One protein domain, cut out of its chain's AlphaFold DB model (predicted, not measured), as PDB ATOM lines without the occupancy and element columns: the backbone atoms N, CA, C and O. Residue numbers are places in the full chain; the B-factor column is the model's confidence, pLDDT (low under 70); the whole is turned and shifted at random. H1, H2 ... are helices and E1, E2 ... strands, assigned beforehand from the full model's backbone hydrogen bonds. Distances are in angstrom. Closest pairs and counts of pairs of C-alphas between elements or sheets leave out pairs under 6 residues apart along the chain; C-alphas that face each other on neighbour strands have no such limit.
ATOM      1  N   PHE A 244      12.050  30.352  41.702       92.69
ATOM      2  CA  PHE A 244      12.441  30.232  40.306       92.69
ATOM      3  C   PHE A 244      13.345  31.384  39.894       92.69
ATOM      4  O   PHE A 244      13.166  32.527  40.319       92.69
ATOM      5  N   SER A 245      14.300  31.099  39.020       93.44
ATOM      6  CA  SER A 245      15.057  32.125  38.318       93.44
ATOM      7  C   SER A 245      14.441  32.344  36.937       93.44
ATOM      8  O   SER A 245      14.190  31.398  36.198       93.44
ATOM      9  N   LEU A 246      14.153  33.597  36.588       95.88
ATOM     10  CA  LEU A 246      13.585  33.984  35.300       95.88
ATOM     11  C   LEU A 246      14.603  34.814  34.530       95.88
ATOM     12  O   LEU A 246      14.979  35.908  34.963       95.88
ATOM     13  N   ALA A 247      15.017  34.298  33.376       94.19
ATOM     14  CA  ALA A 247      15.888  34.970  32.425       94.19
ATOM     15  C   ALA A 247      15.181  35.194  31.086       94.19
ATOM     16  O   ALA A 247      14.487  34.310  30.575       94.19
ATOM     17  N   ILE A 248      15.404  36.364  30.484       95.12
ATOM     18  CA  ILE A 248      14.829  36.715  29.180       95.12
ATOM     19  C   ILE A 248      15.957  36.874  28.165       95.12
ATOM     20  O   ILE A 248      16.863  37.691  28.337       95.12
ATOM     21  N   ARG A 249      15.913  36.064  27.110       92.94
ATOM     22  CA  ARG A 249      16.957  35.932  26.087       92.94
ATOM     23  C   ARG A 249      16.434  36.419  24.736       92.94
ATOM     24  O   ARG A 249      15.271  36.209  24.404       92.94
ATOM     25  N   GLN A 250      17.317  36.969  23.912       92.56
ATOM     26  CA  GLN A 250      17.111  37.073  22.463       92.56
ATOM     27  C   GLN A 250      18.447  36.702  21.800       92.56
ATOM     28  O   GLN A 250      19.407  37.456  21.956       92.56
ATOM     29  N   PRO A 251      18.564  35.551  21.109       88.31
ATOM     30  CA  PRO A 251      19.857  35.087  20.591       88.31
ATOM     31  C   PRO A 251      20.358  35.922  19.412       88.31
ATOM     32  O   PRO A 251      21.554  36.040  19.171       88.31
ATOM     33  N   SER A 252      19.420  36.487  18.653       79.31
ATOM     34  CA  SER A 252      19.665  37.388  17.534       79.31
ATOM     35  C   SER A 252      18.530  38.403  17.493       79.31
ATOM     36  O   SER A 252      17.378  38.015  17.653       79.31
ATOM     37  N   GLY A 253      18.823  39.689  17.310       82.19
ATOM     38  CA  GLY A 253      17.808  40.745  17.307       82.19
ATOM     39  C   GLY A 253      18.368  42.097  17.742       82.19
ATOM     40  O   GLY A 253      19.581  42.271  17.833       82.19
ATOM     41  N   THR A 254      17.475  43.064  17.962       81.31
ATOM     42  CA  THR A 254      17.832  44.464  18.266       81.31
ATOM     43  C   THR A 254      17.180  45.002  19.540       81.31
ATOM     44  O   THR A 254      17.256  46.206  19.786       81.31
ATOM     45  N   LEU A 255      16.499  44.169  20.336       86.31
ATOM     46  CA  LEU A 255      16.027  44.606  21.648       86.31
ATOM     47  C   LEU A 255      17.207  44.587  22.624       86.31
ATOM     48  O   LEU A 255      17.924  43.598  22.723       86.31
ATOM     49  N   SER A 256      17.401  45.676  23.361       85.50
ATOM     50  CA  SER A 256      18.338  45.730  24.489       85.50
ATOM     51  C   SER A 256      17.676  45.311  25.804       85.50
ATOM     52  O   SER A 256      18.326  44.759  26.691       85.50
ATOM     53  N   GLU A 257      16.380  45.580  25.933       90.31
ATOM     54  CA  GLU A 257      15.601  45.462  27.160       90.31
ATOM     55  C   GLU A 257      14.125  45.128  26.832       90.31
ATOM     56  O   GLU A 257      13.679  45.317  25.696       90.31
ATOM     57  N   VAL A 258      13.360  44.665  27.826       94.19
ATOM     58  CA  VAL A 258      11.896  44.456  27.789       94.19
ATOM     59  C   VAL A 258      11.273  44.756  29.156       94.19
ATOM     60  O   VAL A 258      11.983  44.797  30.164       94.19
ATOM     61  N   ILE A 259       9.948  44.903  29.218       94.56
ATOM     62  CA  ILE A 259       9.196  44.895  30.482       94.56
ATOM     63  C   ILE A 259       8.450  43.563  30.600       94.56
ATOM     64  O   ILE A 259       7.620  43.228  29.759       94.56
ATOM     65  N   ALA A 260       8.753  42.804  31.648       95.62
ATOM     66  CA  ALA A 260       8.092  41.559  31.998       95.62
ATOM     67  C   ALA A 260       7.097  41.807  33.130       95.62
ATOM     68  O   ALA A 260       7.486  42.056  34.270       95.62
ATOM     69  N   ARG A 261       5.810  41.718  32.817       94.25
ATOM     70  CA  ARG A 261       4.753  41.656  33.819       94.25
ATOM     71  C   ARG A 261       4.644  40.232  34.338       94.25
ATOM     72  O   ARG A 261       4.345  39.329  33.556       94.25
ATOM     73  N   VAL A 262       4.873  40.048  35.631       94.56
ATOM     74  CA  VAL A 262       4.870  38.746  36.309       94.56
ATOM     75  C   VAL A 262       3.665  38.657  37.248       94.56
ATOM     76  O   VAL A 262       3.294  39.633  37.907       94.56
ATOM     77  N   SER A 263       3.042  37.480  37.287       93.31
ATOM     78  CA  SER A 263       1.756  37.224  37.950       93.31
ATOM     79  C   SER A 263       1.697  35.786  38.478       93.31
ATOM     80  O   SER A 263       2.288  34.897  37.868       93.31
ATOM     81  N   LEU A 264       0.973  35.546  39.575       92.38
ATOM     82  CA  LEU A 264       0.798  34.237  40.222       92.38
ATOM     83  C   LEU A 264      -0.666  33.785  40.176       92.38
ATOM     84  O   LEU A 264      -1.566  34.545  40.522       92.38
ATOM     85  N   LYS A 265      -0.902  32.518  39.847       88.88
ATOM     86  CA  LYS A 265      -2.186  31.819  39.983       88.88
ATOM     87  C   LYS A 265      -1.980  30.657  40.948       88.88
ATOM     88  O   LYS A 265      -1.412  29.635  40.568       88.88
ATOM     89  N   ALA A 266      -2.418  30.823  42.194       84.69
ATOM     90  CA  ALA A 266      -2.247  29.798  43.223       84.69
ATOM     91  C   ALA A 266      -3.073  28.540  42.896       84.69
ATOM     92  O   ALA A 266      -4.249  28.650  42.535       84.69
ATOM     93  N   LYS A 267      -2.490  27.350  43.020       80.88
ATOM     94  CA  LYS A 267      -3.157  26.064  42.794       80.88
ATOM     95  C   LYS A 267      -3.933  25.670  44.049       80.88
ATOM     96  O   LYS A 267      -3.455  25.792  45.170       80.88
ATOM     97  N   ARG A 268      -5.175  25.230  43.863       76.19
ATOM     98  CA  ARG A 268      -6.101  24.839  44.933       76.19
ATOM     99  C   ARG A 268      -6.800  23.535  44.552       76.19
ATOM    100  O   ARG A 268      -6.828  23.151  43.382       76.19
ATOM    101  N   ASN A 269      -7.398  22.861  45.531       50.09
ATOM    102  CA  ASN A 269      -8.182  21.646  45.300       50.09
ATOM    103  C   ASN A 269      -9.378  21.955  44.379       50.09
ATOM    104  O   ASN A 269     -10.388  22.489  44.831       50.09
ATOM    105  N   GLY A 270      -9.239  21.652  43.084       53.75
ATOM    106  CA  GLY A 270     -10.233  21.939  42.041       53.75
ATOM    107  C   GLY A 270      -9.771  22.862  40.903       53.75
ATOM    108  O   GLY A 270     -10.514  23.010  39.937       53.75
ATOM    109  N   GLY A 271      -8.572  23.461  40.958       73.69
ATOM    110  CA  GLY A 271      -8.043  24.270  39.851       73.69
ATOM    111  C   GLY A 271      -7.068  25.368  40.277       73.69
ATOM    112  O   GLY A 271      -6.425  25.281  41.320       73.69
ATOM    113  N   TYR A 272      -6.963  26.418  39.462       77.62
ATOM    114  CA  TYR A 272      -6.176  27.612  39.775       77.62
ATOM    115  C   TYR A 272      -7.078  28.743  40.276       77.62
ATOM    116  O   TYR A 272      -8.149  28.984  39.720       77.62
ATOM    117  N   GLY A 273      -6.628  29.443  41.317       75.19
ATOM    118  CA  GLY A 273      -7.248  30.662  41.823       75.19
ATOM    119  C   GLY A 273      -7.064  31.871  40.890       75.19
ATOM    120  O   GLY A 273      -6.454  31.750  39.820       75.19
ATOM    121  N   PRO A 274      -7.580  33.049  41.291       77.94
ATOM    122  CA  PRO A 274      -7.452  34.277  40.511       77.94
ATOM    123  C   PRO A 274      -5.985  34.667  40.311       77.94
ATOM    124  O   PRO A 274      -5.128  34.407  41.158       77.94
ATOM    125  N   GLU A 275      -5.707  35.314  39.182       86.38
ATOM    126  CA  GLU A 275      -4.368  35.772  38.831       86.38
ATOM    127  C   GLU A 275      -4.010  37.043  39.611       86.38
ATOM    128  O   GLU A 275      -4.648  38.086  39.464       86.38
ATOM    129  N   ARG A 276      -2.987  36.947  40.460       87.12
ATOM    130  CA  ARG A 276      -2.469  38.033  41.296       87.12
ATOM    131  C   ARG A 276      -1.260  38.660  40.617       87.12
ATOM    132  O   ARG A 276      -0.330  37.961  40.222       87.12
ATOM    133  N   PHE A 277      -1.261  39.980  40.496       89.50
ATOM    134  CA  PHE A 277      -0.110  40.731  40.003       89.50
ATOM    135  C   PHE A 277       1.046  40.664  41.008       89.50
ATOM    136  O   PHE A 277       0.839  40.924  42.191       89.50
ATOM    137  N   ILE A 278       2.248  40.330  40.530       90.50
ATOM    138  CA  ILE A 278       3.488  40.420  41.312       90.50
ATOM    139  C   ILE A 278       4.186  41.746  40.975       90.50
ATOM    140  O   ILE A 278       4.486  42.535  41.862       90.50
ATOM    141  N   GLY A 279       4.423  42.040  39.696       88.38
ATOM    142  CA  GLY A 279       5.103  43.285  39.334       88.38
ATOM    143  C   GLY A 279       5.391  43.448  37.848       88.38
ATOM    144  O   GLY A 279       5.334  42.490  37.078       88.38
ATOM    145  N   ASP A 280       5.744  44.676  37.467       91.88
ATOM    146  CA  ASP A 280       6.326  45.000  36.164       91.88
ATOM    147  C   ASP A 280       7.847  45.113  36.325       91.88
ATOM    148  O   ASP A 280       8.340  46.011  37.008       91.88
ATOM    149  N   TYR A 281       8.602  44.220  35.690       92.88
ATOM    150  CA  TYR A 281      10.056  44.112  35.825       92.88
ATOM    151  C   TYR A 281      10.754  44.469  34.513       92.88
ATOM    152  O   TYR A 281      10.570  43.802  33.497       92.88
ATOM    153  N   ARG A 282      11.586  45.511  34.509       93.25
ATOM    154  CA  ARG A 282      12.414  45.884  33.357       93.25
ATOM    155  C   ARG A 282      13.658  45.006  33.317       93.25
ATOM    156  O   ARG A 282      14.581  45.201  34.104       93.25
ATOM    157  N   TYR A 283      13.693  44.088  32.364       93.38
ATOM    158  CA  TYR A 283      14.843  43.237  32.086       93.38
ATOM    159  C   TYR A 283      15.724  43.857  31.010       93.38
ATOM    160  O   TYR A 283      15.244  44.164  29.920       93.38
ATOM    161  N   ARG A 284      17.035  43.926  31.259       89.38
ATOM    162  CA  ARG A 284      18.027  43.879  30.174       89.38
ATOM    163  C   ARG A 284      18.078  42.471  29.613       89.38
ATOM    164  O   ARG A 284      17.997  41.498  30.362       89.38
ATOM    165  N   LEU A 285      18.200  42.355  28.296       88.12
ATOM    166  CA  LEU A 285      18.293  41.042  27.683       88.12
ATOM    167  C   LEU A 285      19.536  40.297  28.173       88.12
ATOM    168  O   LEU A 285      20.590  40.879  28.433       88.12
ATOM    169  N   ASN A 286      19.361  38.989  28.321       84.44
ATOM    170  CA  ASN A 286      20.291  38.051  28.931       84.44
ATOM    171  C   ASN A 286      20.551  38.252  30.438       84.44
ATOM    172  O   ASN A 286      21.328  37.480  30.995       84.44
ATOM    173  N   GLN A 287      19.867  39.186  31.114       86.12
ATOM    174  CA  GLN A 287      19.826  39.225  32.582       86.12
ATOM    175  C   GLN A 287      18.825  38.215  33.152       86.12
ATOM    176  O   GLN A 287      17.973  37.669  32.439       86.12
ATOM    177  N   ARG A 288      18.943  37.979  34.460       88.88
ATOM    178  CA  ARG A 288      18.146  37.035  35.239       88.88
ATOM    179  C   ARG A 288      17.751  37.681  36.564       88.88
ATOM    180  O   ARG A 288      18.529  38.441  37.128       88.88
ATOM    181  N   ALA A 289      16.573  37.344  37.070       91.44
ATOM    182  CA  ALA A 289      16.188  37.636  38.447       91.44
ATOM    183  C   ALA A 289      15.638  36.375  39.111       91.44
ATOM    184  O   ALA A 289      15.069  35.522  38.428       91.44
ATOM    185  N   THR A 290      15.794  36.270  40.426       91.75
ATOM    186  CA  THR A 290      15.306  35.142  41.224       91.75
ATOM    187  C   THR A 290      14.090  35.569  42.033       91.75
ATOM    188  O   THR A 290      14.129  36.562  42.752       91.75
ATOM    189  N   PHE A 291      13.013  34.801  41.939       92.56
ATOM    190  CA  PHE A 291      11.764  34.990  42.663       92.56
ATOM    191  C   PHE A 291      11.645  33.871  43.691       92.56
ATOM    192  O   PHE A 291      11.706  32.698  43.328       92.56
ATOM    193  N   ARG A 292      11.503  34.210  44.974       88.44
ATOM    194  CA  ARG A 292      11.474  33.233  46.077       88.44
ATOM    195  C   ARG A 292      10.355  33.536  47.067       88.44
ATOM    196  O   ARG A 292      10.053  34.711  47.271       88.44
ATOM    197  N   ARG A 293       9.862  32.487  47.744       81.75
ATOM    198  CA  ARG A 293       8.867  32.526  48.842       81.75
ATOM    199  C   ARG A 293       7.486  33.037  48.414       81.75
ATOM    200  O   ARG A 293       7.358  33.761  47.438       81.75
ATOM    201  N   GLY A 294       6.445  32.696  49.178       79.38
ATOM    202  CA  GLY A 294       5.069  33.148  48.907       79.38
ATOM    203  C   GLY A 294       4.435  32.541  47.652       79.38
ATOM    204  O   GLY A 294       3.523  33.129  47.079       79.38
ATOM    205  N   MET A 295       4.950  31.394  47.215       88.12
ATOM    206  CA  MET A 295       4.485  30.599  46.081       88.12
ATOM    207  C   MET A 295       4.716  29.141  46.461       88.12
ATOM    208  O   MET A 295       5.770  28.845  47.017       88.12
ATOM    209  N   ASN A 296       3.769  28.263  46.155       83.56
ATOM    210  CA  ASN A 296       3.843  26.839  46.470       83.56
ATOM    211  C   ASN A 296       4.151  26.034  45.204       83.56
ATOM    212  O   ASN A 296       3.790  26.434  44.091       83.56
ATOM    213  N   ALA A 297       4.734  24.853  45.365       81.00
ATOM    214  CA  ALA A 297       4.887  23.894  44.287       81.00
ATOM    215  C   ALA A 297       3.522  23.551  43.664       81.00
ATOM    216  O   ALA A 297       2.567  23.145  44.329       81.00
ATOM    217  N   GLY A 298       3.437  23.714  42.349       80.00
ATOM    218  CA  GLY A 298       2.214  23.577  41.575       80.00
ATOM    219  C   GLY A 298       1.489  24.893  41.279       80.00
ATOM    220  O   GLY A 298       0.674  24.920  40.352       80.00
ATOM    221  N   ASP A 299       1.780  25.987  41.987       87.69
ATOM    222  CA  ASP A 299       1.282  27.313  41.604       87.69
ATOM    223  C   ASP A 299       1.758  27.668  40.190       87.69
ATOM    224  O   ASP A 299       2.782  27.177  39.713       87.69
ATOM    225  N   ARG A 300       1.015  28.517  39.478       90.38
ATOM    226  CA  ARG A 300       1.353  28.890  38.101       90.38
ATOM    227  C   ARG A 300       1.794  30.338  37.996       90.38
ATOM    228  O   ARG A 300       1.062  31.241  38.391       90.38
ATOM    229  N   ILE A 301       2.945  30.553  37.377       93.81
ATOM    230  CA  ILE A 301       3.434  31.876  37.004       93.81
ATOM    231  C   ILE A 301       2.955  32.211  35.596       93.81
ATOM    232  O   ILE A 301       3.052  31.389  34.686       93.81
ATOM    233  N   VAL A 302       2.458  33.434  35.423       94.00
ATOM    234  CA  VAL A 302       2.074  34.022  34.136       94.00
ATOM    235  C   VAL A 302       3.002  35.197  33.851       94.00
ATOM    236  O   VAL A 302       3.105  36.112  34.675       94.00
ATOM    237  N   VAL A 303       3.653  35.195  32.685       96.19
ATOM    238  CA  VAL A 303       4.568  36.262  32.254       96.19
ATOM    239  C   VAL A 303       4.094  36.876  30.939       96.19
ATOM    240  O   VAL A 303       4.022  36.195  29.917       96.19
ATOM    241  N   ARG A 304       3.821  38.185  30.946       94.25
ATOM    242  CA  ARG A 304       3.505  38.983  29.747       94.25
ATOM    243  C   ARG A 304       4.686  39.896  29.428       94.25
ATOM    244  O   ARG A 304       5.142  40.639  30.293       94.25
ATOM    245  N   LEU A 305       5.199  39.825  28.202       95.31
ATOM    246  CA  LEU A 305       6.377  40.574  27.758       95.31
ATOM    247  C   LEU A 305       5.963  41.743  26.867       95.31
ATOM    248  O   LEU A 305       5.284  41.544  25.859       95.31
ATOM    249  N   TYR A 306       6.428  42.940  27.212       93.31
ATOM    250  CA  TYR A 306       6.170  44.186  26.495       93.31
ATOM    251  C   TYR A 306       7.475  44.837  26.021       93.31
ATOM    252  O   TYR A 306       8.511  44.743  26.686       93.31
ATOM    253  N   ASP A 307       7.422  45.527  24.882       90.62
ATOM    254  CA  ASP A 307       8.485  46.443  24.454       90.62
ATOM    255  C   ASP A 307       8.318  47.857  25.050       90.62
ATOM    256  O   ASP A 307       7.349  48.150  25.748       90.62
ATOM    257  N   PHE A 308       9.253  48.768  24.756       84.38
ATOM    258  CA  PHE A 308       9.200  50.165  25.227       84.38
ATOM    259  C   PHE A 308       8.145  51.036  24.554       84.38
ATOM    260  O   PHE A 308       7.932  52.173  24.969       84.38
ATOM    261  N   GLN A 309       7.484  50.527  23.519       84.31
ATOM    262  CA  GLN A 309       6.282  51.133  22.960       84.31
ATOM    263  C   GLN A 309       5.019  50.562  23.635       84.31
ATOM    264  O   GLN A 309       3.911  50.820  23.170       84.31
ATOM    265  N   ASN A 310       5.185  49.809  24.733       84.00
ATOM    266  CA  ASN A 310       4.149  49.117  25.497       84.00
ATOM    267  C   ASN A 310       3.305  48.148  24.656       84.00
ATOM    268  O   ASN A 310       2.156  47.857  24.990       84.00
ATOM    269  N   ARG A 311       3.874  47.623  23.565       86.81
ATOM    270  CA  ARG A 311       3.235  46.588  22.750       86.81
ATOM    271  C   ARG A 311       3.537  45.233  23.363       86.81
ATOM    272  O   ARG A 311       4.688  44.956  23.697       86.81
ATOM    273  N   LEU A 312       2.523  44.382  23.465       89.81
ATOM    274  CA  LEU A 312       2.710  42.999  23.876       89.81
ATOM    275  C   LEU A 312       3.468  42.233  22.774       89.81
ATOM    276  O   LEU A 312       3.027  42.166  21.625       89.81
ATOM    277  N   ILE A 313       4.625  41.678  23.132       92.62
ATOM    278  CA  ILE A 313       5.545  40.961  22.234       92.62
ATOM    279  C   ILE A 313       5.733  39.485  22.607       92.62
ATOM    280  O   ILE A 313       6.339  38.738  21.841       92.62
ATOM    281  N   GLY A 314       5.234  39.053  23.768       93.44
ATOM    282  CA  GLY A 314       5.361  37.672  24.222       93.44
ATOM    283  C   GLY A 314       4.479  37.329  25.421       93.44
ATOM    284  O   GLY A 314       4.057  38.210  26.170       93.44
ATOM    285  N   TYR A 315       4.209  36.038  25.597       94.94
ATOM    286  CA  TYR A 315       3.407  35.481  26.687       94.94
ATOM    287  C   TYR A 315       3.957  34.110  27.082       94.94
ATOM    288  O   TYR A 315       4.342  33.353  26.194       94.94
ATOM    289  N   SER A 316       3.964  33.751  28.365       94.62
ATOM    290  CA  SER A 316       4.268  32.386  28.811       94.62
ATOM    291  C   SER A 316       3.606  32.046  30.155       94.62
ATOM    292  O   SER A 316       3.298  32.939  30.944       94.62
ATOM    293  N   GLU A 317       3.402  30.751  30.406       93.06
ATOM    294  CA  GLU A 317       2.816  30.184  31.626       93.06
ATOM    295  C   GLU A 317       3.607  28.952  32.075       93.06
ATOM    296  O   GLU A 317       3.721  27.994  31.315       93.06
ATOM    297  N   PHE A 318       4.101  28.915  33.313       91.56
ATOM    298  CA  PHE A 318       4.823  27.752  33.843       91.56
ATOM    299  C   PHE A 318       4.424  27.421  35.282       91.56
ATOM    300  O   PHE A 318       3.984  28.283  36.041       91.56
ATOM    301  N   GLU A 319       4.552  26.148  35.647       87.94
ATOM    302  CA  GLU A 319       4.256  25.634  36.987       87.94
ATOM    303  C   GLU A 319       5.500  25.738  37.884       87.94
ATOM    304  O   GLU A 319       6.592  25.349  37.469       87.94
ATOM    305  N   VAL A 320       5.342  26.263  39.102       87.25
ATOM    306  CA  VAL A 320       6.368  26.264  40.154       87.25
ATOM    307  C   VAL A 320       6.654  24.811  40.533       87.25
ATOM    308  O   VAL A 320       5.729  24.041  40.794       87.25
ATOM    309  N   LEU A 321       7.922  24.407  40.524       83.88
ATOM    310  CA  LEU A 321       8.316  23.018  40.761       83.88
ATOM    311  C   LEU A 321       8.517  22.740  42.265       83.88
ATOM    312  O   LEU A 321       8.604  23.658  43.074       83.88
ATOM    313  N   LEU A 322       8.601  21.457  42.639       73.06
ATOM    314  CA  LEU A 322       8.879  20.990  44.017       73.06
ATOM    315  C   LEU A 322      10.328  21.247  44.489       73.06
ATOM    316  O   LEU A 322      10.685  20.947  45.624       73.06
ATOM    317  N   ALA A 323      11.166  21.761  43.596       76.56
ATOM    318  CA  ALA A 323      12.521  22.241  43.824       76.56
ATOM    319  C   ALA A 323      12.662  23.577  43.073       76.56
ATOM    320  O   ALA A 323      11.729  23.964  42.358       76.56
ATOM    321  N   ASN A 324      13.795  24.281  43.193       84.56
ATOM    322  CA  ASN A 324      13.950  25.520  42.428       84.56
ATOM    323  C   ASN A 324      13.848  25.233  40.919       84.56
ATOM    324  O   ASN A 324      14.114  24.118  40.459       84.56
ATOM    325  N   ALA A 325      13.435  26.239  40.152       90.44
ATOM    326  CA  ALA A 325      13.294  26.128  38.704       90.44
ATOM    327  C   ALA A 325      14.109  27.193  37.965       90.44
ATOM    328  O   ALA A 325      14.003  28.386  38.257       90.44
ATOM    329  N   ALA A 326      14.852  26.787  36.938       93.00
ATOM    330  CA  ALA A 326      15.493  27.713  36.012       93.00
ATOM    331  C   ALA A 326      14.610  27.908  34.775       93.00
ATOM    332  O   ALA A 326      14.356  26.968  34.021       93.00
ATOM    333  N   VAL A 327      14.139  29.138  34.559       96.31
ATOM    334  CA  VAL A 327      13.174  29.513  33.517       96.31
ATOM    335  C   VAL A 327      13.831  30.455  32.514       96.31
ATOM    336  O   VAL A 327      14.283  31.551  32.853       96.31
ATOM    337  N   ASN A 328      13.841  30.057  31.244       97.06
ATOM    338  CA  ASN A 328      14.347  30.867  30.142       97.06
ATOM    339  C   ASN A 328      13.208  31.166  29.160       97.06
ATOM    340  O   ASN A 328      12.675  30.255  28.525       97.06
ATOM    341  N   LEU A 329      12.873  32.449  29.002       97.38
ATOM    342  CA  LEU A 329      11.987  32.942  27.946       97.38
ATOM    343  C   LEU A 329      12.843  33.475  26.797       97.38
ATOM    344  O   LEU A 329      13.591  34.439  26.969       97.38
ATOM    345  N   ILE A 330      12.752  32.846  25.628       96.62
ATOM    346  CA  ILE A 330      13.552  33.183  24.450       96.62
ATOM    347  C   ILE A 330      12.661  33.850  23.400       96.62
ATOM    348  O   ILE A 330      11.717  33.253  22.878       96.62
ATOM    349  N   LEU A 331      12.996  35.096  23.073       95.38
ATOM    350  CA  LEU A 331      12.399  35.876  21.994       95.38
ATOM    351  C   LEU A 331      13.126  35.595  20.673       95.38
ATOM    352  O   LEU A 331      14.357  35.551  20.630       95.38
ATOM    353  N   GLY A 332      12.365  35.462  19.585       91.38
ATOM    354  CA  GLY A 332      12.916  35.383  18.227       91.38
ATOM    355  C   GLY A 332      13.457  36.730  17.726       91.38
ATOM    356  O   GLY A 332      13.400  37.738  18.431       91.38
ATOM    357  N   ASN A 333      13.939  36.792  16.480       89.25
ATOM    358  CA  ASN A 333      14.662  37.975  15.982       89.25
ATOM    359  C   ASN A 333      13.829  39.252  15.777       89.25
ATOM    360  O   ASN A 333      14.373  40.357  15.789       89.25
ATOM    361  N   ARG A 334      12.513  39.112  15.599       88.00
ATOM    362  CA  ARG A 334      11.558  40.204  15.358       88.00
ATOM    363  C   ARG A 334      10.301  39.991  16.208       88.00
ATOM    364  O   ARG A 334       9.227  39.755  15.656       88.00
ATOM    365  N   PRO A 335      10.408  40.057  17.547       89.38
ATOM    366  CA  PRO A 335       9.340  39.633  18.450       89.38
ATOM    367  C   PRO A 335       8.100  40.530  18.358       89.38
ATOM    368  O   PRO A 335       6.988  40.068  18.571       89.38
ATOM    369  N   THR A 336       8.255  41.783  17.924       86.50
ATOM    370  CA  THR A 336       7.141  42.695  17.613       86.50
ATOM    371  C   THR A 336       6.287  42.247  16.424       86.50
ATOM    372  O   THR A 336       5.117  42.620  16.349       86.50
ATOM    373  N   ALA A 337       6.860  41.464  15.502       85.12
ATOM    374  CA  ALA A 337       6.199  40.969  14.295       85.12
ATOM    375  C   ALA A 337       5.780  39.497  14.417       85.12
ATOM    376  O   ALA A 337       4.693  39.143  13.977       85.12
ATOM    377  N   THR A 338       6.622  38.639  15.004       86.94
ATOM    378  CA  THR A 338       6.300  37.212  15.181       86.94
ATOM    379  C   THR A 338       5.414  36.961  16.398       86.94
ATOM    380  O   THR A 338       4.569  36.072  16.352       86.94
ATOM    381  N   ARG A 339       5.624  37.729  17.480       91.75
ATOM    382  CA  ARG A 339       5.006  37.564  18.806       91.75
ATOM    383  C   ARG A 339       5.076  36.132  19.357       91.75
ATOM    384  O   ARG A 339       4.162  35.679  20.043       91.75
ATOM    385  N   VAL A 340       6.160  35.423  19.028       93.31
ATOM    386  CA  VAL A 340       6.451  34.054  19.483       93.31
ATOM    387  C   VAL A 340       7.477  34.083  20.614       93.31
ATOM    388  O   VAL A 340       8.517  34.738  20.486       93.31
ATOM    389  N   VAL A 341       7.220  33.311  21.671       96.06
ATOM    390  CA  VAL A 341       8.164  33.017  22.759       96.06
ATOM    391  C   VAL A 341       8.405  31.511  22.805       96.06
ATOM    392  O   VAL A 341       7.454  30.733  22.833       96.06
ATOM    393  N   ARG A 342       9.673  31.096  22.857       96.44
ATOM    394  CA  ARG A 342      10.046  29.754  23.328       96.44
ATOM    395  C   ARG A 342      10.256  29.826  24.834       96.44
ATOM    396  O   ARG A 342      10.934  30.737  25.304       96.44
ATOM    397  N   THR A 343       9.723  28.869  25.575       96.56
ATOM    398  CA  THR A 343       9.967  28.722  27.009       96.56
ATOM    399  C   THR A 343      10.676  27.407  27.254       96.56
ATOM    400  O   THR A 343      10.147  26.356  26.906       96.56
ATOM    401  N   VAL A 344      11.856  27.482  27.864       95.81
ATOM    402  CA  VAL A 344      12.600  26.317  28.347       95.81
ATOM    403  C   VAL A 344      12.701  26.449  29.856       95.81
ATOM    404  O   VAL A 344      13.286  27.424  30.340       95.81
ATOM    405  N   TYR A 345      12.127  25.507  30.599       94.19
ATOM    406  CA  TYR A 345      12.240  25.509  32.054       94.19
ATOM    407  C   TYR A 345      12.321  24.105  32.645       94.19
ATOM    408  O   TYR A 345      11.748  23.160  32.108       94.19
ATOM    409  N   GLY A 346      13.048  23.970  33.747       89.06
ATOM    410  CA  GLY A 346      13.285  22.688  34.406       89.06
ATOM    411  C   GLY A 346      13.826  22.870  35.816       89.06
ATOM    412  O   GLY A 346      13.911  23.999  36.305       89.06
ATOM    413  N   ILE A 347      14.155  21.756  36.466       87.00
ATOM    414  CA  ILE A 347      14.631  21.742  37.852       87.00
ATOM    415  C   ILE A 347      16.058  22.308  37.941       87.00
ATOM    416  O   ILE A 347      16.900  22.058  37.083       87.00
ATOM    417  N   ASP A 348      16.286  23.061  39.010       88.75
ATOM    418  CA  ASP A 348      17.513  23.750  39.401       88.75
ATOM    419  C   ASP A 348      17.744  23.419  40.890       88.75
ATOM    420  O   ASP A 348      17.206  24.064  41.793       88.75
ATOM    421  N   ILE A 349      18.427  22.308  41.176       81.44
ATOM    422  CA  ILE A 349      18.601  21.783  42.540       81.44
ATOM    423  C   ILE A 349      19.559  22.680  43.329       81.44
ATOM    424  O   ILE A 349      19.349  22.911  44.521       81.44
ATOM    425  N   ASN A 350      20.594  23.202  42.667       83.75
ATOM    426  CA  ASN A 350      21.645  24.009  43.289       83.75
ATOM    427  C   ASN A 350      21.313  25.520  43.382       83.75
ATOM    428  O   ASN A 350      22.057  26.255  44.032       83.75
ATOM    429  N   ALA A 351      20.193  25.964  42.797       82.19
ATOM    430  CA  ALA A 351      19.749  27.358  42.702       82.19
ATOM    431  C   ALA A 351      20.722  28.288  41.943       82.19
ATOM    432  O   ALA A 351      20.713  29.511  42.144       82.19
ATOM    433  N   ASP A 352      21.564  27.739  41.060       84.81
ATOM    434  CA  ASP A 352      22.501  28.514  40.242       84.81
ATOM    435  C   ASP A 352      21.826  29.181  39.031       84.81
ATOM    436  O   ASP A 352      22.442  30.029  38.372       84.81
ATOM    437  N   GLY A 353      20.549  28.866  38.781       85.19
ATOM    438  CA  GLY A 353      19.705  29.375  37.704       85.19
ATOM    439  C   GLY A 353      20.029  28.825  36.315       85.19
ATOM    440  O   GLY A 353      19.798  29.523  35.316       85.19
ATOM    441  N   LEU A 354      20.583  27.616  36.258       88.75
ATOM    442  CA  LEU A 354      20.666  26.721  35.107       88.75
ATOM    443  C   LEU A 354      19.751  25.505  35.343       88.75
ATOM    444  O   LEU A 354      19.283  25.264  36.448       88.75
ATOM    445  N   ILE A 355      19.435  24.764  34.279       90.31
ATOM    446  CA  ILE A 355      18.623  23.543  34.390       90.31
ATOM    447  C   ILE A 355      19.572  22.363  34.592       90.31
ATOM    448  O   ILE A 355      20.447  22.134  33.752       90.31
ATOM    449  N   ASP A 356      19.381  21.607  35.671       87.06
ATOM    450  CA  ASP A 356      20.257  20.492  36.022       87.06
ATOM    451  C   ASP A 356      20.110  19.309  35.044       87.06
ATOM    452  O   ASP A 356      18.987  18.903  34.703       87.06
ATOM    453  N   PRO A 357      21.224  18.697  34.598       85.12
ATOM    454  CA  PRO A 357      21.193  17.592  33.650       85.12
ATOM    455  C   PRO A 357      20.521  16.349  34.248       85.12
ATOM    456  O   PRO A 357      20.762  15.966  35.389       85.12
ATOM    457  N   GLY A 358      19.694  15.678  33.442       80.19
ATOM    458  CA  GLY A 358      18.953  14.481  33.862       80.19
ATOM    459  C   GLY A 358      17.676  14.763  34.663       80.19
ATOM    460  O   GLY A 358      16.984  13.817  35.038       80.19
ATOM    461  N   THR A 359      17.331  16.032  34.895       83.56
ATOM    462  CA  THR A 359      16.087  16.426  35.565       83.56
ATOM    463  C   THR A 359      14.936  16.687  34.585       83.56
ATOM    464  O   THR A 359      15.106  16.714  33.362       83.56
ATOM    465  N   THR A 360      13.722  16.875  35.114       79.31
ATOM    466  CA  THR A 360      12.548  17.215  34.304       79.31
ATOM    467  C   THR A 360      12.714  18.585  33.647       79.31
ATOM    468  O   THR A 360      12.877  19.593  34.330       79.31
ATOM    469  N   THR A 361      12.629  18.611  32.314       88.75
ATOM    470  CA  THR A 361      12.709  19.819  31.484       88.75
ATOM    471  C   THR A 361      11.498  19.895  30.556       88.75
ATOM    472  O   THR A 361      11.139  18.904  29.918       88.75
ATOM    473  N   TYR A 362      10.903  21.078  30.455       90.88
ATOM    474  CA  TYR A 362       9.821  21.427  29.539       90.88
ATOM    475  C   TYR A 362      10.326  22.448  28.517       90.88
ATOM    476  O   TYR A 362      11.110  23.338  28.852       90.88
ATOM    477  N   ASP A 363       9.883  22.317  27.268       93.69
ATOM    478  CA  ASP A 363      10.380  23.104  26.136       93.69
ATOM    479  C   ASP A 363       9.265  23.283  25.107       93.69
ATOM    480  O   ASP A 363       8.901  22.349  24.389       93.69
ATOM    481  N   TYR A 364       8.659  24.465  25.084       92.75
ATOM    482  CA  TYR A 364       7.454  24.721  24.304       92.75
ATOM    483  C   TYR A 364       7.399  26.147  23.765       92.75
ATOM    484  O   TYR A 364       8.156  27.026  24.176       92.75
ATOM    485  N   PHE A 365       6.467  26.385  22.843       93.69
ATOM    486  CA  PHE A 365       6.302  27.676  22.188       93.69
ATOM    487  C   PHE A 365       4.880  28.211  22.318       93.69
ATOM    488  O   PHE A 365       3.894  27.501  22.118       93.69
ATOM    489  N   THR A 366       4.790  29.507  22.570       93.75
ATOM    490  CA  THR A 366       3.557  30.292  22.583       93.75
ATOM    491  C   THR A 366       3.623  31.360  21.499       93.75
ATOM    492  O   THR A 366       4.691  31.904  21.209       93.75
ATOM    493  N   GLN A 367       2.480  31.692  20.905       92.12
ATOM    494  CA  GLN A 367       2.341  32.798  19.960       92.12
ATOM    495  C   GLN A 367       1.155  33.676  20.338       92.12
ATOM    496  O   GLN A 367       0.083  33.157  20.626       92.12
ATOM    497  N   ILE A 368       1.311  34.998  20.295       90.44
ATOM    498  CA  ILE A 368       0.169  35.912  20.411       90.44
ATOM    499  C   ILE A 368      -0.411  36.179  19.022       90.44
ATOM    500  O   ILE A 368       0.287  36.671  18.134       90.44
ATOM    501  N   ASN A 369      -1.701  35.903  18.867       81.38
ATOM    502  CA  ASN A 369      -2.501  36.255  17.705       81.38
ATOM    503  C   ASN A 369      -3.403  37.467  18.012       81.38
ATOM    504  O   ASN A 369      -3.773  37.710  19.162       81.38
ATOM    505  N   GLY A 370      -3.766  38.217  16.972       68.38
ATOM    506  CA  GLY A 370      -4.469  39.496  17.075       68.38
ATOM    507  C   GLY A 370      -3.522  40.697  17.205       68.38
ATOM    508  O   GLY A 370      -2.443  40.614  17.788       68.38
ATOM    509  N   THR A 371      -3.930  41.828  16.623       61.06
ATOM    510  CA  THR A 371      -3.169  43.094  16.611       61.06
ATOM    511  C   THR A 371      -3.800  44.199  17.457       61.06
ATOM    512  O   THR A 371      -3.186  45.251  17.629       61.06
ATOM    513  N   ASN A 372      -5.023  43.986  17.949       58.69
ATOM    514  CA  ASN A 372      -5.789  44.971  18.707       58.69
ATOM    515  C   ASN A 372      -5.526  44.782  20.210       58.69
ATOM    516  O   ASN A 372      -5.832  43.700  20.717       58.69
ATOM    517  N   PRO A 373      -5.011  45.801  20.929       57.09
ATOM    518  CA  PRO A 373      -4.751  45.704  22.364       57.09
ATOM    519  C   PRO A 373      -5.980  45.230  23.144       57.09
ATOM    520  O   PRO A 373      -7.050  45.827  23.032       57.09
ATOM    521  N   GLY A 374      -5.827  44.158  23.923       57.16
ATOM    522  CA  GLY A 374      -6.905  43.597  24.750       57.16
ATOM    523  C   GLY A 374      -7.843  42.604  24.046       57.16
ATOM    524  O   GLY A 374      -8.627  41.955  24.729       57.16
ATOM    525  N   ALA A 375      -7.726  42.416  22.727       60.62
ATOM    526  CA  ALA A 375      -8.362  41.313  21.984       60.62
ATOM    527  C   ALA A 375      -7.346  40.224  21.572       60.62
ATOM    528  O   ALA A 375      -7.600  39.397  20.697       60.62
ATOM    529  N   GLU A 376      -6.158  40.255  22.173       76.75
ATOM    530  CA  GLU A 376      -5.046  39.359  21.877       76.75
ATOM    531  C   GLU A 376      -5.255  37.970  22.511       76.75
ATOM    532  O   GLU A 376      -5.632  37.836  23.680       76.75
ATOM    533  N   GLN A 377      -4.983  36.918  21.737       77.81
ATOM    534  CA  GLN A 377      -5.112  35.518  22.154       77.81
ATOM    535  C   GLN A 377      -3.747  34.826  22.132       77.81
ATOM    536  O   GLN A 377      -2.965  35.019  21.204       77.81
ATOM    537  N   VAL A 378      -3.460  34.000  23.136       86.19
ATOM    538  CA  VAL A 378      -2.296  33.110  23.183       86.19
ATOM    539  C   VAL A 378      -2.648  31.816  22.468       86.19
ATOM    540  O   VAL A 378      -3.669  31.194  22.751       86.19
ATOM    541  N   LEU A 379      -1.769  31.357  21.594       87.44
ATOM    542  CA  LEU A 379      -1.788  30.015  21.043       87.44
ATOM    543  C   LEU A 379      -0.586  29.245  21.597       87.44
ATOM    544  O   LEU A 379       0.560  29.579  21.299       87.44
ATOM    545  N   PHE A 380      -0.848  28.221  22.404       88.06
ATOM    546  CA  PHE A 380       0.140  27.239  22.842       88.06
ATOM    547  C   PHE A 380       0.353  26.243  21.697       88.06
ATOM    548  O   PHE A 380      -0.504  25.399  21.411       88.06
ATOM    549  N   LEU A 381       1.471  26.385  20.987       86.44
ATOM    550  CA  LEU A 381       1.747  25.695  19.730       86.44
ATOM    551  C   LEU A 381       2.108  24.227  19.972       86.44
ATOM    552  O   LEU A 381       2.995  23.930  20.770       86.44
ATOM    553  N   ALA A 382       1.458  23.305  19.261       80.75
ATOM    554  CA  ALA A 382       1.821  21.883  19.274       80.75
ATOM    555  C   ALA A 382       2.958  21.562  18.284       80.75
ATOM    556  O   ALA A 382       3.897  20.850  18.628       80.75
ATOM    557  N   ASN A 383       2.871  22.122  17.070       80.31
ATOM    558  CA  ASN A 383       3.766  21.870  15.938       80.31
ATOM    559  C   ASN A 383       4.392  23.181  15.453       80.31
ATOM    560  O   ASN A 383       3.742  24.225  15.507       80.31
ATOM    561  N   LEU A 384       5.631  23.122  14.953       85.69
ATOM    562  CA  LEU A 384       6.461  24.313  14.715       85.69
ATOM    563  C   LEU A 384       6.972  24.433  13.268       85.69
ATOM    564  O   LEU A 384       7.979  25.087  13.017       85.69
ATOM    565  N   GLN A 385       6.266  23.822  12.308       77.88
ATOM    566  CA  GLN A 385       6.691  23.718  10.901       77.88
ATOM    567  C   GLN A 385       6.917  25.081  10.218       77.88
ATOM    568  O   GLN A 385       7.855  25.222   9.439       77.88
ATOM    569  N   ASP A 386       6.106  26.090  10.555       80.56
ATOM    570  CA  ASP A 386       6.200  27.446   9.992       80.56
ATOM    571  C   ASP A 386       7.119  28.388  10.800       80.56
ATOM    572  O   ASP A 386       7.264  29.569  10.469       80.56
ATOM    573  N   ILE A 387       7.751  27.899  11.875       86.12
ATOM    574  CA  ILE A 387       8.601  28.704  12.759       86.12
ATOM    575  C   ILE A 387      10.071  28.413  12.487       86.12
ATOM    576  O   ILE A 387      10.552  27.289  12.602       86.12
ATOM    577  N   ASN A 388      10.835  29.470  12.203       89.69
ATOM    578  CA  ASN A 388      12.282  29.356  12.090       89.69
ATOM    579  C   ASN A 388      12.923  29.189  13.480       89.69
ATOM    580  O   ASN A 388      13.312  30.159  14.134       89.69
ATOM    581  N   LEU A 389      13.049  27.931  13.910       91.06
ATOM    582  CA  LEU A 389      13.593  27.526  15.209       91.06
ATOM    583  C   LEU A 389      15.005  28.068  15.490       91.06
ATOM    584  O   LEU A 389      15.352  28.282  16.651       91.06
ATOM    585  N   THR A 390      15.806  28.360  14.456       90.44
ATOM    586  CA  THR A 390      17.168  28.906  14.633       90.44
ATOM    587  C   THR A 390      17.175  30.258  15.351       90.44
ATOM    588  O   THR A 390      18.136  30.573  16.049       90.44
ATOM    589  N   TRP A 391      16.084  31.032  15.272       91.06
ATOM    590  CA  TRP A 391      15.942  32.302  15.992       91.06
ATOM    591  C   TRP A 391      15.789  32.134  17.512       91.06
ATOM    592  O   TRP A 391      15.880  33.126  18.229       91.06
ATOM    593  N   PHE A 392      15.576  30.906  17.996       93.81
ATOM    594  CA  PHE A 392      15.328  30.562  19.402       93.81
ATOM    595  C   PHE A 392      16.408  29.641  20.000       93.81
ATOM    596  O   PHE A 392      16.241  29.129  21.111       93.81
ATOM    597  N   GLN A 393      17.511  29.404  19.281       93.25
ATOM    598  CA  GLN A 393      18.659  28.652  19.790       93.25
ATOM    599  C   GLN A 393      19.493  29.536  20.726       93.25
ATOM    600  O   GLN A 393      20.008  30.566  20.308       93.25
ATOM    601  N   VAL A 394      19.677  29.104  21.973       91.94
ATOM    602  CA  VAL A 394      20.601  29.714  22.947       91.94
ATOM    603  C   VAL A 394      21.698  28.695  23.259       91.94
ATOM    604  O   VAL A 394      21.431  27.493  23.273       91.94
ATOM    605  N   ALA A 395      22.933  29.149  23.481       87.62
ATOM    606  CA  ALA A 395      24.018  28.278  23.933       87.62
ATOM    607  C   ALA A 395      23.775  27.829  25.387       87.62
ATOM    608  O   ALA A 395      23.376  28.636  26.221       87.62
ATOM    609  N   GLY A 396      23.997  26.546  25.687       85.25
ATOM    610  CA  GLY A 396      23.732  25.971  27.014       85.25
ATOM    611  C   GLY A 396      22.266  25.600  27.290       85.25
ATOM    612  O   GLY A 396      21.983  25.048  28.344       85.25
ATOM    613  N   LEU A 397      21.342  25.845  26.351       89.81
ATOM    614  CA  LEU A 397      19.981  25.294  26.382       89.81
ATOM    615  C   LEU A 397      19.818  24.195  25.316       89.81
ATOM    616  O   LEU A 397      20.569  24.190  24.334       89.81
ATOM    617  N   PRO A 398      18.822  23.295  25.452       89.69
ATOM    618  CA  PRO A 398      18.495  22.308  24.427       89.69
ATOM    619  C   PRO A 398      18.309  22.922  23.032       89.69
ATOM    620  O   PRO A 398      17.893  24.080  22.878       89.69
ATOM    621  N   VAL A 399      18.573  22.126  21.997       90.25
ATOM    622  CA  VAL A 399      18.199  22.470  20.617       90.25
ATOM    623  C   VAL A 399      16.669  22.583  20.548       90.25
ATOM    624  O   VAL A 399      16.001  21.683  21.056       90.25
ATOM    625  N   PRO A 400      16.095  23.658  19.968       90.56
ATOM    626  CA  PRO A 400      14.649  23.825  19.934       90.56
ATOM    627  C   PRO A 400      13.961  22.637  19.243       90.56
ATOM    628  O   PRO A 400      14.342  22.289  18.119       90.56
ATOM    629  N   PRO A 401      12.969  22.002  19.894       85.69
ATOM    630  CA  PRO A 401      12.295  20.833  19.352       85.69
ATOM    631  C   PRO A 401      11.364  21.219  18.196       85.69
ATOM    632  O   PRO A 401      10.986  22.376  18.038       85.69
ATOM    633  N   GLN A 402      10.959  20.231  17.395       83.38
ATOM    634  CA  GLN A 402       9.941  20.395  16.339       83.38
ATOM    635  C   GLN A 402       8.500  20.344  16.883       83.38
ATOM    636  O   GLN A 402       7.556  20.788  16.225       83.38
ATOM    637  N   THR A 403       8.340  19.799  18.091       83.31
ATOM    638  CA  THR A 403       7.078  19.609  18.811       83.31
ATOM    639  C   THR A 403       7.246  20.074  20.250       83.31
ATOM    640  O   THR A 403       8.216  19.690  20.904       83.31
ATOM    641  N   SER A 404       6.305  20.866  20.755       87.19
ATOM    642  CA  SER A 404       6.361  21.393  22.123       87.19
ATOM    643  C   SER A 404       6.153  20.309  23.189       87.19
ATOM    644  O   SER A 404       5.251  19.480  23.072       87.19
ATOM    645  N   VAL A 405       6.931  20.377  24.270       86.31
ATOM    646  CA  VAL A 405       6.829  19.532  25.467       86.31
ATOM    647  C   VAL A 405       6.301  20.374  26.628       86.31
ATOM    648  O   VAL A 405       7.030  21.174  27.216       86.31
ATOM    649  N   TYR A 406       5.021  20.192  26.951       80.50
ATOM    650  CA  TYR A 406       4.325  20.891  28.036       80.50
ATOM    651  C   TYR A 406       4.351  20.094  29.353       80.50
ATOM    652  O   TYR A 406       4.371  18.860  29.314       80.50
ATOM    653  N   PRO A 407       4.295  20.757  30.526       75.31
ATOM    654  CA  PRO A 407       3.952  20.089  31.780       75.31
ATOM    655  C   PRO A 407       2.499  19.606  31.735       75.31
ATOM    656  O   PRO A 407       1.661  20.228  31.094       75.31
ATOM    657  N   GLY A 408       2.166  18.531  32.457       63.91
ATOM    658  CA  GLY A 408       0.835  17.904  32.389       63.91
ATOM    659  C   GLY A 408      -0.348  18.791  32.818       63.91
ATOM    660  O   GLY A 408      -1.495  18.421  32.589       63.91
ATOM    661  N   THR A 409      -0.092  19.956  33.421       65.31
ATOM    662  CA  THR A 409      -1.108  20.968  33.757       65.31
ATOM    663  C   THR A 409      -1.347  21.999  32.642       65.31
ATOM    664  O   THR A 409      -2.282  22.798  32.740       65.31
ATOM    665  N   LEU A 410      -0.533  22.002  31.582       68.81
ATOM    666  CA  LEU A 410      -0.664  22.844  30.392       68.81
ATOM    667  C   LEU A 410      -0.865  21.961  29.156       68.81
ATOM    668  O   LEU A 410      -0.162  20.981  28.940       68.81
ATOM    669  N   SER A 411      -1.820  22.334  28.311       61.97
ATOM    670  CA  SER A 411      -2.101  21.657  27.044       61.97
ATOM    671  C   SER A 411      -1.934  22.623  25.878       61.97
ATOM    672  O   SER A 411      -2.281  23.797  25.995       61.97
ATOM    673  N   SER A 412      -1.483  22.125  24.727       58.41
ATOM    674  CA  SER A 412      -1.513  22.893  23.477       58.41
ATOM    675  C   SER A 412      -2.945  23.301  23.103       58.41
ATOM    676  O   SER A 412      -3.869  22.499  23.248       58.41
ATOM    677  N   GLY A 413      -3.123  24.511  22.574       54.25
ATOM    678  CA  GLY A 413      -4.436  25.081  22.261       54.25
ATOM    679  C   GLY A 413      -4.463  26.605  22.379       54.25
ATOM    680  O   GLY A 413      -3.464  27.230  22.726       54.25
ATOM    681  N   ALA A 414      -5.606  27.217  22.066       44.94
ATOM    682  CA  ALA A 414      -5.807  28.654  22.249       44.94
ATOM    683  C   ALA A 414      -6.235  28.978  23.693       44.94
ATOM    684  O   ALA A 414      -6.950  28.209  24.334       44.94
ATOM    685  N   SER A 415      -5.805  30.123  24.213       58.19
ATOM    686  CA  SER A 415      -6.168  30.672  25.525       58.19
ATOM    687  C   SER A 415      -6.114  32.198  25.460       58.19
ATOM    688  O   SER A 415      -5.317  32.763  24.720       58.19
ATOM    689  N   VAL A 416      -6.972  32.906  26.189       53.00
ATOM    690  CA  VAL A 416      -7.044  34.376  26.087       53.00
ATOM    691  C   VAL A 416      -5.881  35.013  26.862       53.00
ATOM    692  O   VAL A 416      -5.666  34.654  28.016       53.00
ATOM    693  N   VAL A 417      -5.144  35.973  26.271       52.88
ATOM    694  CA  VAL A 417      -4.053  36.695  26.978       52.88
ATOM    695  C   VAL A 417      -4.609  37.488  28.164       52.88
ATOM    696  O   VAL A 417      -4.003  37.559  29.242       52.88
ATOM    697  N   PHE A 418      -5.751  38.128  27.910       53.81
ATOM    698  CA  PHE A 418      -6.443  39.039  28.802       53.81
ATOM    699  C   PHE A 418      -7.878  38.549  29.020       53.81
ATOM    700  O   PHE A 418      -8.777  38.855  28.242       53.81
ATOM    701  N   GLY A 419      -8.092  37.749  30.065       50.16
ATOM    702  CA  GLY A 419      -9.444  37.404  30.505       50.16
ATOM    703  C   GLY A 419     -10.177  38.632  31.058       50.16
ATOM    704  O   GLY A 419      -9.556  39.511  31.653       50.16
ATOM    705  N   SER A 420     -11.502  38.676  30.910       42.97
ATOM    706  CA  SER A 420     -12.350  39.757  31.443       42.97
ATOM    707  C   SER A 420     -12.384  39.829  32.976       42.97
ATOM    708  O   SER A 420     -12.736  40.868  33.521       42.97
ATOM    709  N   ASP A 421     -11.975  38.754  33.657       48.66
ATOM    710  CA  ASP A 421     -11.856  38.661  35.118       48.66
ATOM    711  C   ASP A 421     -10.433  39.007  35.638       48.66
ATOM    712  O   ASP A 421     -10.128  38.777  36.810       48.66
ATOM    713  N   LEU A 422      -9.523  39.526  34.796       57.91
ATOM    714  CA  LEU A 422      -8.176  39.928  35.235       57.91
ATOM    715  C   LEU A 422      -8.172  41.308  35.928       57.91
ATOM    716  O   LEU A 422      -8.729  42.263  35.379       57.91
ATOM    717  N   PRO A 423      -7.457  41.468  37.061       62.22
ATOM    718  CA  PRO A 423      -7.191  42.769  37.676       62.22
ATOM    719  C   PRO A 423      -6.702  43.848  36.698       62.22
ATOM    720  O   PRO A 423      -5.915  43.578  35.790       62.22
ATOM    721  N   VAL A 424      -7.089  45.103  36.953       56.97
ATOM    722  CA  VAL A 424      -6.694  46.274  36.141       56.97
ATOM    723  C   VAL A 424      -5.171  46.394  36.010       56.97
ATOM    724  O   VAL A 424      -4.674  46.729  34.940       56.97
ATOM    725  N   THR A 425      -4.405  46.041  37.044       64.12
ATOM    726  CA  THR A 425      -2.931  46.012  36.992       64.12
ATOM    727  C   THR A 425      -2.374  45.037  35.954       64.12
ATOM    728  O   THR A 425      -1.280  45.265  35.448       64.12
ATOM    729  N   LEU A 426      -3.112  43.984  35.582       69.12
ATOM    730  CA  LEU A 426      -2.693  43.011  34.569       69.12
ATOM    731  C   LEU A 426      -3.022  43.441  33.138       69.12
ATOM    732  O   LEU A 426      -2.287  43.074  32.218       69.12
ATOM    733  N   THR A 427      -4.072  44.241  32.954       65.69
ATOM    734  CA  THR A 427      -4.519  44.766  31.651       65.69
ATOM    735  C   THR A 427      -3.998  46.179  31.354       65.69
ATOM    736  O   THR A 427      -3.960  46.589  30.195       65.69
ATOM    737  N   ALA A 428      -3.542  46.921  32.367       64.75
ATOM    738  CA  ALA A 428      -3.004  48.272  32.228       64.75
ATOM    739  C   ALA A 428      -1.669  48.330  31.470       64.75
ATOM    740  O   ALA A 428      -0.899  47.374  31.423       64.75
ATOM    741  N   ILE A 429      -1.330  49.504  30.945       77.31
ATOM    742  CA  ILE A 429      -0.004  49.767  30.372       77.31
ATOM    743  C   ILE A 429       1.067  49.657  31.482       77.31
ATOM    744  O   ILE A 429       0.885  50.280  32.534       77.31
ATOM    745  N   PRO A 430       2.169  48.901  31.292       77.25
ATOM    746  CA  PRO A 430       3.238  48.820  32.285       77.25
ATOM    747  C   PRO A 430       3.800  50.195  32.657       77.25
ATOM    748  O   PRO A 430       4.001  51.052  31.796       77.25
ATOM    749  N   GLY A 431       4.032  50.424  33.951       69.31
ATOM    750  CA  GLY A 431       4.482  51.728  34.453       69.31
ATOM    751  C   GLY A 431       3.388  52.769  34.700       69.31
ATOM    752  O   GLY A 431       3.714  53.851  35.185       69.31
ATOM    753  N   ARG A 432       2.116  52.482  34.379       76.56
ATOM    754  CA  ARG A 432       0.996  53.419  34.589       76.56
ATOM    755  C   ARG A 432       0.356  53.287  35.973       76.56
ATOM    756  O   ARG A 432       0.274  54.272  36.694       76.56
ATOM    757  N   GLU A 433      -0.089  52.081  36.321       67.12
ATOM    758  CA  GLU A 433      -0.748  51.779  37.608       67.12
ATOM    759  C   GLU A 433       0.237  51.166  38.627       67.12
ATOM    760  O   GLU A 433       0.007  51.164  39.832       67.12
ATOM    761  N   SER A 434       1.359  50.649  38.128       71.75
ATOM    762  CA  SER A 434       2.385  49.908  38.857       71.75
ATOM    763  C   SER A 434       3.763  50.462  38.516       71.75
ATOM    764  O   SER A 434       4.093  50.652  37.346       71.75
ATOM    765  N   ARG A 435       4.608  50.706  39.527       78.62
ATOM    766  CA  ARG A 435       6.001  51.119  39.303       78.62
ATOM    767  C   ARG A 435       6.769  49.988  38.617       78.62
ATOM    768  O   ARG A 435       6.808  48.878  39.137       78.62
ATOM    769  N   VAL A 436       7.452  50.295  37.513       83.62
ATOM    770  CA  VAL A 436       8.394  49.350  36.895       83.62
ATOM    771  C   VAL A 436       9.649  49.231  37.763       83.62
ATOM    772  O   VAL A 436      10.304  50.232  38.073       83.62
ATOM    773  N   ILE A 437       9.981  48.005  38.154       85.94
ATOM    774  CA  ILE A 437      11.166  47.646  38.936       85.94
ATOM    775  C   ILE A 437      12.289  47.295  37.958       85.94
ATOM    776  O   ILE A 437      12.093  46.486  37.056       85.94
ATOM    777  N   ASN A 438      13.472  47.890  38.108       85.81
ATOM    778  CA  ASN A 438      14.616  47.535  37.267       85.81
ATOM    779  C   ASN A 438      15.260  46.237  37.773       85.81
ATOM    780  O   ASN A 438      15.570  46.136  38.960       85.81
ATOM    781  N   VAL A 439      15.494  45.284  36.871       85.69
ATOM    782  CA  VAL A 439      16.383  44.143  37.120       85.69
ATOM    783  C   VAL A 439      17.819  44.627  36.931       85.69
ATOM    784  O   VAL A 439      18.176  45.153  35.872       85.69
ATOM    785  N   GLU A 440      18.624  44.495  37.976       79.62
ATOM    786  CA  GLU A 440      20.032  44.887  37.978       79.62
ATOM    787  C   GLU A 440      20.881  43.958  37.099       79.62
ATOM    788  O   GLU A 440      20.472  42.859  36.728       79.62
ATOM    789  N   VAL A 441      22.078  44.418  36.728       65.06
ATOM    790  CA  VAL A 441      22.995  43.637  35.890       65.06
ATOM    791  C   VAL A 441      23.719  42.599  36.754       65.06
ATOM    792  O   VAL A 441      24.380  42.957  37.724       65.06
ATOM    793  N   GLY A 442      23.627  41.325  36.375       60.53
ATOM    794  CA  GLY A 442      24.170  40.182  37.110       60.53
ATOM    795  C   GLY A 442      23.081  39.310  37.747       60.53
ATOM    796  O   GLY A 442      21.896  39.451  37.465       60.53
ATOM    797  N   ASN A 443      23.490  38.393  38.626       58.12
ATOM    798  CA  ASN A 443      22.590  37.429  39.277       58.12
ATOM    799  C   ASN A 443      21.997  37.933  40.615       58.12
ATOM    800  O   ASN A 443      21.392  37.152  41.343       58.12
ATOM    801  N   GLY A 444      22.195  39.210  40.964       61.84
ATOM    802  CA  GLY A 444      21.881  39.761  42.292       61.84
ATOM    803  C   GLY A 444      20.427  40.194  42.520       61.84
ATOM    804  O   GLY A 444      20.036  40.410  43.664       61.84
ATOM    805  N   SER A 445      19.610  40.315  41.469       83.00
ATOM    806  CA  SER A 445      18.202  40.719  41.611       83.00
ATOM    807  C   SER A 445      17.361  39.586  42.195       83.00
ATOM    808  O   SER A 445      16.994  38.652  41.480       83.00
ATOM    809  N   VAL A 446      17.043  39.679  43.488       86.50
ATOM    810  CA  VAL A 446      16.212  38.700  44.200       86.50
ATOM    811  C   VAL A 446      14.948  39.364  44.744       86.50
ATOM    812  O   VAL A 446      15.022  40.299  45.540       86.50
ATOM    813  N   TYR A 447      13.788  38.847  44.351       87.44
ATOM    814  CA  TYR A 447      12.472  39.340  44.744       87.44
ATOM    815  C   TYR A 447      11.769  38.330  45.657       87.44
ATOM    816  O   TYR A 447      11.660  37.146  45.338       87.44
ATOM    817  N   ASP A 448      11.298  38.807  46.808       85.44
ATOM    818  CA  ASP A 448      10.480  38.027  47.738       85.44
ATOM    819  C   ASP A 448       9.008  38.171  47.330       85.44
ATOM    820  O   ASP A 448       8.406  39.231  47.523       85.44
ATOM    821  N   VAL A 449       8.445  37.141  46.691       85.00
ATOM    822  CA  VAL A 449       7.070  37.214  46.167       85.00
ATOM    823  C   VAL A 449       6.066  37.230  47.318       85.00
ATOM    824  O   VAL A 449       5.071  37.942  47.232       85.00
ATOM    825  N   GLY A 450       6.372  36.580  48.445       79.50
ATOM    826  CA  GLY A 450       5.578  36.677  49.672       79.50
ATOM    827  C   GLY A 450       5.460  38.112  50.187       79.50
ATOM    828  O   GLY A 450       4.352  38.576  50.443       79.50
ATOM    829  N   ALA A 451       6.564  38.859  50.260       77.75
ATOM    830  CA  ALA A 451       6.533  40.265  50.682       77.75
ATOM    831  C   ALA A 451       5.717  41.168  49.730       77.75
ATOM    832  O   ALA A 451       5.008  42.077  50.172       77.75
ATOM    833  N   VAL A 452       5.773  40.905  48.423       77.44
ATOM    834  CA  VAL A 452       4.999  41.630  47.397       77.44
ATOM    835  C   VAL A 452       3.501  41.294  47.473       77.44
ATOM    836  O   VAL A 452       2.651  42.185  47.399       77.44
ATOM    837  N   LEU A 453       3.171  40.019  47.690       70.31
ATOM    838  CA  LEU A 453       1.803  39.525  47.871       70.31
ATOM    839  C   LEU A 453       1.207  39.818  49.258       70.31
ATOM    840  O   LEU A 453       0.007  39.622  49.429       70.31
ATOM    841  N   ALA A 454       2.018  40.283  50.214       59.69
ATOM    842  CA  ALA A 454       1.589  40.771  51.526       59.69
ATOM    843  C   ALA A 454       1.432  42.304  51.580       59.69
ATOM    844  O   ALA A 454       0.619  42.815  52.346       59.69
ATOM    845  N   THR A 455       2.204  43.050  50.780       49.00
ATOM    846  CA  THR A 455       2.078  44.520  50.656       49.00
ATOM    847  C   THR A 455       0.972  44.932  49.686       49.00
ATOM    848  O   THR A 455       0.320  45.956  49.887       49.00
ATOM    849  N   THR A 456       0.696  44.103  48.681       42.06
ATOM    850  CA  THR A 456      -0.626  44.042  48.048       42.06
ATOM    851  C   THR A 456      -1.538  43.275  49.003       42.06
ATOM    852  O   THR A 456      -1.172  42.152  49.333       42.06
TER     853      THR A 456
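What this domain is: This is residues 244 to 456 of the 817 residues of the protein "S-layer homology domain-containing protein" of Cyanobacteria bacterium UBA11371 (UniProt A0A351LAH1). A long, curled and twisted sheet of eight strands wraps partway round the edge strand E6 of a smaller twisted sheet of five, so that the two are only partly face to face. E7 to E10 curve past E6, with most contacts at E8 and E9, and short helices sit round the two sheets, H4 packing on E3. The 213 printed residues hold thirteen named strands and four named helices, in the order E1 to E7, H1, E8 to E10, H2, E11, H3, E12, E13, H4. The class is mostly strand, and both sheets are mixed, ordered E11 E10 E9 E8 E7 E1 E4 E13 and E6 E5 E2 E3 E12. The whole is compact and rounded, with a radius of gyration of the C-alphas of 15.8 A and spans of 44 by 41 by 39 A.

Where its parts are: The larger sheet holds E1, residues 244 to 249, beginning at C-alpha 244 (12.441, 30.232, 40.306), E4, 288 to 292, E7, 325 to 331, E8, 340 to 347, 23.6 A long, E9, 361 to 369, 26.3 A, E10, 377 to 381, E11, 413 to 416, and E13, 446 to 448. The smaller holds E2, 257 to 268, 34.8 A, E3, 271 to 284, 34.0 A, E5, 300 to 306, E6, 312 to 319, 21.8 A, and E12, 436 to 438. E3 bends by 71 degrees at residue 274. The helices are H1, 335 to 338, H2, 389 to 392, H3, 424 to 427, and H4, 449 to 455, ending at C-alpha 455 (2.078, 44.520, 50.656).

How they stand to each other: E8, E9 and E10 form a meander, each strand the antiparallel neighbour of the one before; N 343 and O 364 are 2.8 A apart, N 379 and O 367 2.8 A. E7 and E1 are parallel, with N 247 and O 327 at 2.9 A. In the smaller sheet E2 and E3 form a hairpin, with N 260 and O 281 at 2.8 A. Between the sheets, the closest C-alphas of E6 and E8, Gly 314 and Val 341, are 5.6 A apart. E1 and E2 are near each other. H4 is on the smaller sheet, at a height of 9.2 A over it. H1, H2 and H4 only graze the larger sheet; H1 and H3 only graze the smaller. In H4 every O i to N i+4 pair is within hydrogen-bond range; H1, H2 and H3 are too short for such a pair.

The domain as a whole: The two C-alphas farthest apart, Gln 385 and Thr 455, are 45.1 A apart. The printed part has no cut. The links E8 to E9 and H2 to E11 are long. Mean pLDDT of the printed part is 82.2; 38 residues are under 70, among them 408 to 428.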